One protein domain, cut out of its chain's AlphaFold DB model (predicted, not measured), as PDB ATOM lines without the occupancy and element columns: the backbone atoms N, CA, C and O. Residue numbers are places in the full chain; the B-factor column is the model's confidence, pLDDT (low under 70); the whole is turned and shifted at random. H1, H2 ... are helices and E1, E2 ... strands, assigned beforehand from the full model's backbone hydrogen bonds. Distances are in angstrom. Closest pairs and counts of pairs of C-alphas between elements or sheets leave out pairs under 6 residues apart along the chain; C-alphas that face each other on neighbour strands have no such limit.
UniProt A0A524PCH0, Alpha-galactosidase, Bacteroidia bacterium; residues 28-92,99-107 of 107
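What this domain is: This is residues 28 to 92 and 99 to 107 of the 107 residues of the protein "Alpha-galactosidase" of Bacteroidia bacterium (UniProt A0A524PCH0). There is little regular structure: helix H2 runs over a two-strand parallel sheet, E1 and E2, and the unnamed loop of residues 68 to 92 reaches away to Trp 79. Of 74 printed residues, 23 are in E1, H1, H2 and E2, in chain order; the class is mixed. The whole is elongated, 44 by 23 by 21 A, and only just compact, close to loose, with a radius of gyration of the C-alphas of 13.4 A.

How they stand to each other: E1, residues 30 to 32, and E2, residues 65 to 67, are parallel at 10 degrees; N 31 and O 65, 2.9 A apart, are within hydrogen-bond range. Residues 65 to 66 of E2 pair antiparallel with residues 103 to 104. H1, residues 34 to 37, and H2, residues 43 to 55, complete a strand-helix-strand unit, parallel strands joined through helices, with a right-handed crossover. The closest C-alphas of H2 and E2, Ala 50 and Ile 66, are 7.5 A apart. H1 and H2 are apart. Every O i to N i+4 pair in H2 is within hydrogen-bond range; H1 is too short for one.

Where its parts are: E1 begins at C-alpha 30 (-40.349, 23.798, -38.708). H2 measures 18.2 A. E2 ends at C-alpha 67 (-45.515, 28.400, -41.090).

The domain as a whole: The farthest C-alphas, Gly 57 and Trp 79, are 43.8 A apart. Residues 93 to 98 are cut out, C-alphas 92 and 99 being 14.3 A apart. pLDDT is under 70 at residues 85 to 86, 88 to 92 and 99 to 107.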
ATOM      1  N   PRO A  28     -44.383  18.941 -33.834       88.19
ATOM      2  CA  PRO A  28     -44.044  19.380 -35.181       88.19
ATOM      3  C   PRO A  28     -42.805  20.278 -35.149       88.19
ATOM      4  O   PRO A  28     -42.644  21.100 -34.247       88.19
ATOM      5  N   MET A  29     -41.939  20.132 -36.147       93.50
ATOM      6  CA  MET A  29     -40.694  20.888 -36.263       93.50
ATOM      7  C   MET A  29     -40.664  21.642 -37.591       93.50
ATOM      8  O   MET A  29     -40.973  21.088 -38.644       93.50
ATOM      9  N   GLY A  30     -40.303  22.921 -37.545       93.00
ATOM     10  CA  GLY A  30     -40.349  23.798 -38.708       93.00
ATOM     11  C   GLY A  30     -39.858  25.209 -38.410       93.00
ATOM     12  O   GLY A  30     -39.235  25.455 -37.377       93.00
ATOM     13  N   TRP A  31     -40.163  26.124 -39.322       94.25
ATOM     14  CA  TRP A  31     -39.856  27.547 -39.236       94.25
ATOM     15  C   TRP A  31     -41.143  28.377 -39.312       94.25
ATOM     16  O   TRP A  31     -42.084  27.990 -40.004       94.25
ATOM     17  N   ILE A  32     -41.182  29.511 -38.609       93.69
ATOM     18  CA  ILE A  32     -42.306  30.457 -38.604       93.69
ATOM     19  C   ILE A  32     -41.824  31.856 -38.986       93.69
ATOM     20  O   ILE A  32     -40.792  32.309 -38.486       93.69
ATOM     21  N   SER A  33     -42.570  32.544 -39.852       91.44
ATOM     22  CA  SER A  33     -42.158  33.843 -40.400       91.44
ATOM     23  C   SER A  33     -42.095  34.966 -39.361       91.44
ATOM     24  O   SER A  33     -41.220  35.832 -39.442       91.44
ATOM     25  N   TRP A  34     -42.981  34.934 -38.361       93.31
ATOM     26  CA  TRP A  34     -43.204  36.046 -37.432       93.31
ATOM     27  C   TRP A  34     -41.970  36.463 -36.635       93.31
ATOM     28  O   TRP A  34     -41.696  37.649 -36.501       93.31
ATOM     29  N   ASN A  35     -41.193  35.492 -36.142       93.38
ATOM     30  CA  ASN A  35     -40.116  35.745 -35.177       93.38
ATOM     31  C   ASN A  35     -39.028  36.703 -35.682       93.38
ATOM     32  O   ASN A  35     -38.318  37.283 -34.863       93.38
ATOM     33  N   LEU A  36     -38.851  36.811 -37.001       93.88
ATOM     34  CA  LEU A  36     -37.821  37.655 -37.603       93.88
ATOM     35  C   LEU A  36     -38.378  38.643 -38.626       93.88
ATOM     36  O   LEU A  36     -37.855  39.748 -38.735       93.88
ATOM     37  N   PHE A  37     -39.392  38.246 -39.396       92.56
ATOM     38  CA  PHE A  37     -39.836  39.029 -40.546       92.56
ATOM     39  C   PHE A  37     -41.128  39.798 -40.294       92.56
ATOM     40  O   PHE A  37     -41.373  40.769 -41.007       92.56
ATOM     41  N   GLU A  38     -41.919  39.422 -39.282       91.75
ATOM     42  CA  GLU A  38     -43.230  40.028 -39.016       91.75
ATOM     43  C   GLU A  38     -44.054  40.103 -40.323       91.75
ATOM     44  O   GLU A  38     -44.234  39.083 -40.989       91.75
ATOM     45  N   GLY A  39     -44.493  41.299 -40.732       86.75
ATOM     46  CA  GLY A  39     -45.202  41.530 -41.997       86.75
ATOM     47  C   GLY A  39     -44.322  41.701 -43.241       86.75
ATOM     48  O   GLY A  39     -44.849  41.848 -44.339       86.75
ATOM     49  N   ASN A  40     -42.993  41.693 -43.116       90.12
ATOM     50  CA  ASN A  40     -42.067  41.834 -44.245       90.12
ATOM     51  C   ASN A  40     -41.807  40.481 -44.922       90.12
ATOM     52  O   ASN A  40     -40.669  40.013 -45.004       90.12
ATOM     53  N   ILE A  41     -42.875  39.842 -45.394       86.88
ATOM     54  CA  ILE A  41     -42.830  38.533 -46.050       86.88
ATOM     55  C   ILE A  41     -43.108  38.646 -47.551       86.88
ATOM     56  O   ILE A  41     -43.856  39.504 -48.008       86.88
ATOM     57  N   SER A  42     -42.484  37.770 -48.338       85.12
ATOM     58  CA  SER A  42     -42.693  37.660 -49.786       85.12
ATOM     59  C   SER A  42     -42.490  36.216 -50.237       85.12
ATOM     60  O   SER A  42     -41.814  35.448 -49.553       85.12
ATOM     61  N   GLU A  43     -43.018  35.854 -51.405       82.56
ATOM     62  CA  GLU A  43     -42.835  34.518 -51.990       82.56
ATOM     63  C   GLU A  43     -41.346  34.164 -52.124       82.56
ATOM     64  O   GLU A  43     -40.910  33.105 -51.680       82.56
ATOM     65  N   SER A  44     -40.544  35.097 -52.649       86.25
ATOM     66  CA  SER A  44     -39.098  34.915 -52.813       86.25
ATOM     67  C   SER A  44     -38.395  34.636 -51.484       86.25
ATOM     68  O   SER A  44     -37.540  33.756 -51.417       86.25
ATOM     69  N   LEU A  45     -38.775  35.336 -50.409       89.38
ATOM     70  CA  LEU A  45     -38.229  35.072 -49.079       89.38
ATOM     71  C   LEU A  45     -38.588  33.659 -48.603       89.38
ATOM     72  O   LEU A  45     -37.724  32.939 -48.110       89.38
ATOM     73  N   VAL A  46     -39.851  33.260 -48.748       87.88
ATOM     74  CA  VAL A  46     -40.333  31.946 -48.301       87.88
ATOM     75  C   VAL A  46     -39.617  30.820 -49.050       87.88
ATOM     76  O   VAL A  46     -39.183  29.854 -48.425       87.88
ATOM     77  N   MET A  47     -39.421  30.975 -50.362       87.81
ATOM     78  CA  MET A  47     -38.660  30.032 -51.184       87.81
ATOM     79  C   MET A  47     -37.188  29.969 -50.766       87.81
ATOM     80  O   MET A  47     -36.660  28.878 -50.578       87.81
ATOM     81  N   GLN A  48     -36.545  31.114 -50.514       91.62
ATOM     82  CA  GLN A  48     -35.165  31.150 -50.013       91.62
ATOM     83  C   GLN A  48     -35.016  30.454 -48.653       91.62
ATOM     84  O   GLN A  48     -34.027  29.760 -48.425       91.62
ATOM     85  N   ILE A  49     -35.990  30.607 -47.749       93.44
ATOM     86  CA  ILE A  49     -36.005  29.890 -46.467       93.44
ATOM     87  C   ILE A  49     -36.173  28.383 -46.688       93.44
ATOM     88  O   ILE A  49     -35.468  27.602 -46.052       93.44
ATOM     89  N   ALA A  50     -37.062  27.971 -47.596       88.56
ATOM     90  CA  ALA A  50     -37.252  26.564 -47.933       88.56
ATOM     91  C   ALA A  50     -35.968  25.932 -48.489       88.56
ATOM     92  O   ALA A  50     -35.547  24.879 -48.004       88.56
ATOM     93  N   ASP A  51     -35.319  26.600 -49.443       91.69
ATOM     94  CA  ASP A  51     -34.046  26.164 -50.020       91.69
ATOM     95  C   ASP A  51     -32.961  26.090 -48.940       91.69
ATOM     96  O   ASP A  51     -32.315  25.057 -48.786       91.69
ATOM     97  N   ALA A  52     -32.838  27.115 -48.089       95.25
ATOM     98  CA  ALA A  52     -31.881  27.109 -46.987       95.25
ATOM     99  C   ALA A  52     -32.133  25.968 -45.986       95.25
ATOM    100  O   ALA A  52     -31.176  25.374 -45.487       95.25
ATOM    101  N   MET A  53     -33.389  25.628 -45.685       93.69
ATOM    102  CA  MET A  53     -33.712  24.494 -44.811       93.69
ATOM    103  C   MET A  53     -33.247  23.158 -45.404       93.69
ATOM    104  O   MET A  53     -32.771  22.303 -44.657       93.69
ATOM    105  N   VAL A  54     -33.358  22.979 -46.723       92.62
ATOM    106  CA  VAL A  54     -32.873  21.778 -47.422       92.62
ATOM    107  C   VAL A  54     -31.348  21.779 -47.509       92.62
ATOM    108  O   VAL A  54     -30.708  20.819 -47.088       92.62
ATOM    109  N   ASP A  55     -30.753  22.870 -47.986       96.00
ATOM    110  CA  ASP A  55     -29.311  22.976 -48.228       96.00
ATOM    111  C   ASP A  55     -28.484  22.840 -46.942       96.00
ATOM    112  O   ASP A  55     -27.353  22.356 -46.971       96.00
ATOM    113  N   ASN A  56     -29.055  23.224 -45.795       96.69
ATOM    114  CA  ASN A  56     -28.415  23.098 -44.483       96.69
ATOM    115  C   ASN A  56     -28.803  21.816 -43.723       96.69
ATOM    116  O   ASN A  56     -28.426  21.659 -42.561       96.69
ATOM    117  N   GLY A  57     -29.542  20.892 -44.342       94.75
ATOM    118  CA  GLY A  57     -29.859  19.592 -43.748       94.75
ATOM    119  C   GLY A  57     -30.966  19.608 -42.682       94.75
ATOM    120  O   GLY A  57     -31.135  18.635 -41.946       94.75
ATOM    121  N   LEU A  58     -31.699  20.717 -42.522       94.38
ATOM    122  CA  LEU A  58     -32.724  20.847 -41.477       94.38
ATOM    123  C   LEU A  58     -33.932  19.953 -41.764       94.38
ATOM    124  O   LEU A  58     -34.517  19.395 -40.832       94.38
ATOM    125  N   ARG A  59     -34.279  19.767 -43.040       90.06
ATOM    126  CA  ARG A  59     -35.356  18.857 -43.448       90.06
ATOM    127  C   ARG A  59     -35.067  17.422 -43.003       90.06
ATOM    128  O   ARG A  59     -35.943  16.766 -42.451       90.06
ATOM    129  N   GLU A  60     -33.840  16.951 -43.192       91.88
ATOM    130  CA  GLU A  60     -33.372  15.613 -42.812       91.88
ATOM    131  C   GLU A  60     -33.392  15.409 -41.292       91.88
ATOM    132  O   GLU A  60     -33.553  14.285 -40.818       91.88
ATOM    133  N   LEU A  61     -33.275  16.496 -40.526       95.94
ATOM    134  CA  LEU A  61     -33.410  16.515 -39.067       95.94
ATOM    135  C   LEU A  61     -34.869  16.639 -38.586       95.94
ATOM    136  O   LEU A  61     -35.109  16.663 -37.380       95.94
ATOM    137  N   GLY A  62     -35.839  16.705 -39.504       91.81
ATOM    138  CA  GLY A  62     -37.271  16.725 -39.205       91.81
ATOM    139  C   GLY A  62     -37.932  18.106 -39.236       91.81
ATOM    140  O   GLY A  62     -39.116  18.198 -38.925       91.81
ATOM    141  N   TYR A  63     -37.224  19.174 -39.620       93.19
ATOM    142  CA  TYR A  63     -37.836  20.492 -39.831       93.19
ATOM    143  C   TYR A  63     -38.553  20.529 -41.186       93.19
ATOM    144  O   TYR A  63     -37.973  20.881 -42.208       93.19
ATOM    145  N   GLU A  64     -39.822  20.137 -41.201       88.06
ATOM    146  CA  GLU A  64     -40.588  19.872 -42.431       88.06
ATOM    147  C   GLU A  64     -41.694  20.896 -42.707       88.06
ATOM    148  O   GLU A  64     -42.392  20.800 -43.719       88.06
ATOM    149  N   TYR A  65     -41.887  21.852 -41.800       89.12
ATOM    150  CA  TYR A  65     -42.969  22.826 -41.880       89.12
ATOM    151  C   TYR A  65     -42.438  24.244 -42.077       89.12
ATOM    152  O   TYR A  65     -41.528  24.682 -41.374       89.12
ATOM    153  N   ILE A  66     -43.065  24.975 -42.996       89.12
ATOM    154  CA  ILE A  66     -42.954  26.429 -43.118       89.12
ATOM    155  C   ILE A  66     -44.311  26.999 -42.726       89.12
ATOM    156  O   ILE A  66     -45.332  26.670 -43.327       89.12
ATOM    157  N   ILE A  67     -44.318  27.816 -41.681       90.25
ATOM    158  CA  ILE A  67     -45.515  28.400 -41.090       90.25
ATOM    159  C   ILE A  67     -45.521  29.880 -41.460       90.25
ATOM    160  O   ILE A  67     -44.727  30.670 -40.945       90.25
ATOM    161  N   LEU A  68     -46.405  30.233 -42.390       86.56
ATOM    162  CA  LEU A  68     -46.720  31.623 -42.688       86.56
ATOM    163  C   LEU A  68     -47.638  32.147 -41.588       86.56
ATOM    164  O   LEU A  68     -48.701  31.572 -41.355       86.56
ATOM    165  N   ASP A  69     -47.183  33.182 -40.890       88.19
ATOM    166  CA  ASP A  69     -47.919  33.793 -39.784       88.19
ATOM    167  C   ASP A  69     -48.907  34.856 -40.297       88.19
ATOM    168  O   ASP A  69     -49.602  34.600 -41.272       88.19
ATOM    169  N   ASP A  70     -49.029  36.020 -39.667       84.56
ATOM    170  CA  ASP A  70     -49.950  37.072 -40.098       84.56
ATOM    171  C   ASP A  70     -49.449  37.842 -41.346       84.56
ATOM    172  O   ASP A  70     -48.295  37.727 -41.765       84.56
ATOM    173  N   LEU A  71     -50.328  38.657 -41.939       84.12
ATOM    174  CA  LEU A  71     -50.027  39.647 -42.988       84.12
ATOM    175  C   LEU A  71     -49.591  39.100 -44.365       84.12
ATOM    176  O   LEU A  71     -49.073  39.855 -45.184       84.12
ATOM    177  N   TRP A  72     -49.848  37.825 -44.677       77.94
ATOM    178  CA  TRP A  72     -49.738  37.295 -46.056       77.94
ATOM    179  C   TRP A  72     -50.991  37.548 -46.902       77.94
ATOM    180  O   TRP A  72     -50.959  37.430 -48.130       77.94
ATOM    181  N   GLN A  73     -52.116  37.820 -46.242       73.69
ATOM    182  CA  GLN A  73     -53.408  38.031 -46.880       73.69
ATOM    183  C   GLN A  73     -53.375  39.376 -47.608       73.69
ATOM    184  O   GLN A  73     -53.094  40.409 -47.003       73.69
ATOM    185  N   GLY A  74     -53.636  39.363 -48.912       75.88
ATOM    186  CA  GLY A  74     -53.784  40.586 -49.695       75.88
ATOM    187  C   GLY A  74     -55.209  41.128 -49.638       75.88
ATOM    188  O   GLY A  74     -55.845  41.190 -48.587       75.88
ATOM    189  N   GLY A  75     -55.730  41.521 -50.799       76.19
ATOM    190  CA  GLY A  75     -57.142  41.870 -50.945       76.19
ATOM    191  C   GLY A  75     -58.054  40.640 -50.924       76.19
ATOM    192  O   GLY A  75     -57.601  39.508 -51.071       76.19
ATOM    193  N   ARG A  76     -59.363  40.865 -50.802       81.06
ATOM    194  CA  ARG A  76     -60.389  39.830 -50.975       81.06
ATOM    195  C   ARG A  76     -61.263  40.166 -52.171       81.06
ATOM    196  O   ARG A  76     -61.810  41.267 -52.243       81.06
ATOM    197  N   ASP A  77     -61.452  39.205 -53.064       79.56
ATOM    198  CA  ASP A  77     -62.520  39.277 -54.051       79.56
ATOM    199  C   ASP A  77     -63.840  38.857 -53.391       79.56
ATOM    200  O   ASP A  77     -64.045  37.713 -52.977       79.56
ATOM    201  N   LEU A  78     -64.749  39.825 -53.266       84.44
ATOM    202  CA  LEU A  78     -66.045  39.634 -52.623       84.44
ATOM    203  C   LEU A  78     -67.016  38.800 -53.464       84.44
ATOM    204  O   LEU A  78     -67.901  38.175 -52.884       84.44
ATOM    205  N   TRP A  79     -66.870  38.782 -54.792       84.25
ATOM    206  CA  TRP A  79     -67.760  38.027 -55.677       84.25
ATOM    207  C   TRP A  79     -67.402  36.547 -55.726       84.25
ATOM    208  O   TRP A  79     -68.299  35.707 -55.765       84.25
ATOM    209  N   SER A  80     -66.108  36.225 -55.715       80.56
ATOM    210  CA  SER A  80     -65.630  34.838 -55.703       80.56
ATOM    211  C   SER A  80     -65.390  34.283 -54.296       80.56
ATOM    212  O   SER A  80     -65.163  33.085 -54.146       80.56
ATOM    213  N   HIS A  81     -65.470  35.130 -53.263       75.25
ATOM    214  CA  HIS A  81     -65.139  34.790 -51.877       75.25
ATOM    215  C   HIS A  81     -63.704  34.258 -51.700       75.25
ATOM    216  O   HIS A  81     -63.461  33.438 -50.813       75.25
ATOM    217  N   MET A  82     -62.758  34.741 -52.513       70.56
ATOM    218  CA  MET A  82     -61.353  34.321 -52.496       70.56
ATOM    219  C   MET A  82     -60.435  35.410 -51.934       70.56
ATOM    220  O   MET A  82     -60.624  36.598 -52.206       70.56
ATOM    221  N   ASP A  83     -59.427  34.998 -51.166       71.69
ATOM    222  CA  ASP A  83     -58.328  35.874 -50.761       71.69
ATOM    223  C   ASP A  83     -57.295  35.906 -51.891       71.69
ATOM    224  O   ASP A  83     -56.840  34.862 -52.344       71.69
ATOM    225  N   LEU A  84     -56.944  37.105 -52.349       72.69
ATOM    226  CA  LEU A  84     -56.082  37.337 -53.516       72.69
ATOM    227  C   LEU A  84     -54.581  37.248 -53.185       72.69
ATOM    228  O   LEU A  84     -53.748  37.419 -54.064       72.69
ATOM    229  N   GLY A  85     -54.238  37.035 -51.909       69.25
ATOM    230  CA  GLY A  85     -52.855  36.900 -51.443       69.25
ATOM    231  C   GLY A  85     -51.936  38.089 -51.775       69.25
ATOM    232  O   GLY A  85     -52.352  39.121 -52.299       69.25
ATOM    233  N   LEU A  86     -50.661  37.950 -51.410       68.31
ATOM    234  CA  LEU A  86     -49.583  38.884 -51.774       68.31
ATOM    235  C   LEU A  86     -48.514  38.238 -52.671       68.31
ATOM    236  O   LEU A  86     -47.554  38.901 -53.059       68.31
ATOM    237  N   PHE A  87     -48.634  36.942 -52.961       71.56
ATOM    238  CA  PHE A  87     -47.646  36.176 -53.722       71.56
ATOM    239  C   PHE A  87     -48.082  36.079 -55.184       71.56
ATOM    240  O   PHE A  87     -49.231  35.743 -55.453       71.56
ATOM    241  N   GLU A  88     -47.178  36.399 -56.117       61.50
ATOM    242  CA  GLU A  88     -47.476  36.421 -57.557       61.50
ATOM    243  C   GLU A  88     -47.837  35.025 -58.080       61.50
ATOM    244  O   GLU A  88     -48.740  34.899 -58.910       61.50
ATOM    245  N   ASN A  89     -47.179  33.976 -57.573       61.03
ATOM    246  CA  ASN A  89     -47.537  32.590 -57.854       61.03
ATOM    247  C   ASN A  89     -48.331  32.039 -56.666       61.03
ATOM    248  O   ASN A  89     -47.787  31.428 -55.743       61.03
ATOM    249  N   GLU A  90     -49.635  32.303 -56.664       56.78
ATOM    250  CA  GLU A  90     -50.537  31.894 -55.590       56.78
ATOM    251  C   GLU A  90     -50.426  30.390 -55.265       56.78
ATOM    252  O   GLU A  90     -50.774  29.523 -56.070       56.78
ATOM    253  N   ILE A  91     -50.053  30.070 -54.021       54.97
ATOM    254  CA  ILE A  91     -50.523  28.841 -53.378       54.97
ATOM    255  C   ILE A  91     -51.854  29.183 -52.711       54.97
ATOM    256  O   ILE A  91     -51.915  29.526 -51.530       54.97
ATOM    257  N   SER A  92     -52.929  29.113 -53.490       52.06
ATOM    258  CA  SER A  92     -54.287  29.319 -52.991       52.06
ATOM    259  C   SER A  92     -54.829  28.015 -52.401       52.06
ATOM    260  O   SER A  92     -54.969  26.999 -53.083       52.06
ATOM    261  N   GLN A  99     -59.610  28.747 -39.454       45.25
ATOM    262  CA  GLN A  99     -58.692  27.611 -39.522       45.25
ATOM    263  C   GLN A  99     -57.299  28.042 -39.982       45.25
ATOM    264  O   GLN A  99     -57.149  28.908 -40.836       45.25
ATOM    265  N   CYS A 100     -56.279  27.371 -39.450       51.12
ATOM    266  CA  CYS A 100     -54.928  27.386 -40.000       51.12
ATOM    267  C   CYS A 100     -54.710  26.096 -40.806       51.12
ATOM    268  O   CYS A 100     -55.225  25.025 -40.457       51.12
ATOM    269  N   ARG A 101     -53.973  26.188 -41.913       56.09
ATOM    270  CA  ARG A 101     -53.500  25.027 -42.673       56.09
ATOM    271  C   ARG A 101     -51.988  25.063 -42.675       56.09
ATOM    272  O   ARG A 101     -51.382  26.068 -43.018       56.09
ATOM    273  N   ILE A 102     -51.397  23.940 -42.300       59.28
ATOM    274  CA  ILE A 102     -49.962  23.736 -42.407       59.28
ATOM    275  C   ILE A 102     -49.713  23.105 -43.773       59.28
ATOM    276  O   ILE A 102     -50.210  22.012 -44.055       59.28
ATOM    277  N   ILE A 103     -48.966  23.801 -44.623       58.81
ATOM    278  CA  ILE A 103     -48.562  23.287 -45.928       58.81
ATOM    279  C   ILE A 103     -47.283  22.486 -45.717       58.81
ATOM    280  O   ILE A 103     -46.261  23.024 -45.296       58.81
ATOM    281  N   ARG A 104     -47.347  21.179 -45.979       55.66
ATOM    282  CA  ARG A 104     -46.162  20.320 -45.993       55.66
ATOM    283  C   ARG A 104     -45.712  20.167 -47.437       55.66
ATOM    284  O   ARG A 104     -46.446  19.609 -48.253       55.66
ATOM    285  N   PHE A 105     -44.523  20.666 -47.749       49.03
ATOM    286  CA  PHE A 105     -43.932  20.488 -49.068       49.03
ATOM    287  C   PHE A 105     -43.382  19.067 -49.176       49.03
ATOM    288  O   PHE A 105     -42.402  18.706 -48.522       49.03
ATOM    289  N   TYR A 106     -44.025  18.245 -49.999       42.41
ATOM    290  CA  TYR A 106     -43.469  16.964 -50.409       42.41
ATOM    291  C   TYR A 106     -42.571  17.226 -51.618       42.41
ATOM    292  O   TYR A 106     -43.048  17.698 -52.648       42.41
ATOM    293  N   LYS A 107     -41.273  16.956 -51.469       40.62
ATOM    294  CA  LYS A 107     -40.393  16.718 -52.618       40.62
ATOM    295  C   LYS A 107     -40.248  15.219 -52.757       40.62
ATOM    296  O   LYS A 107     -39.905  14.621 -51.706       40.62
TER     297      LYS A 107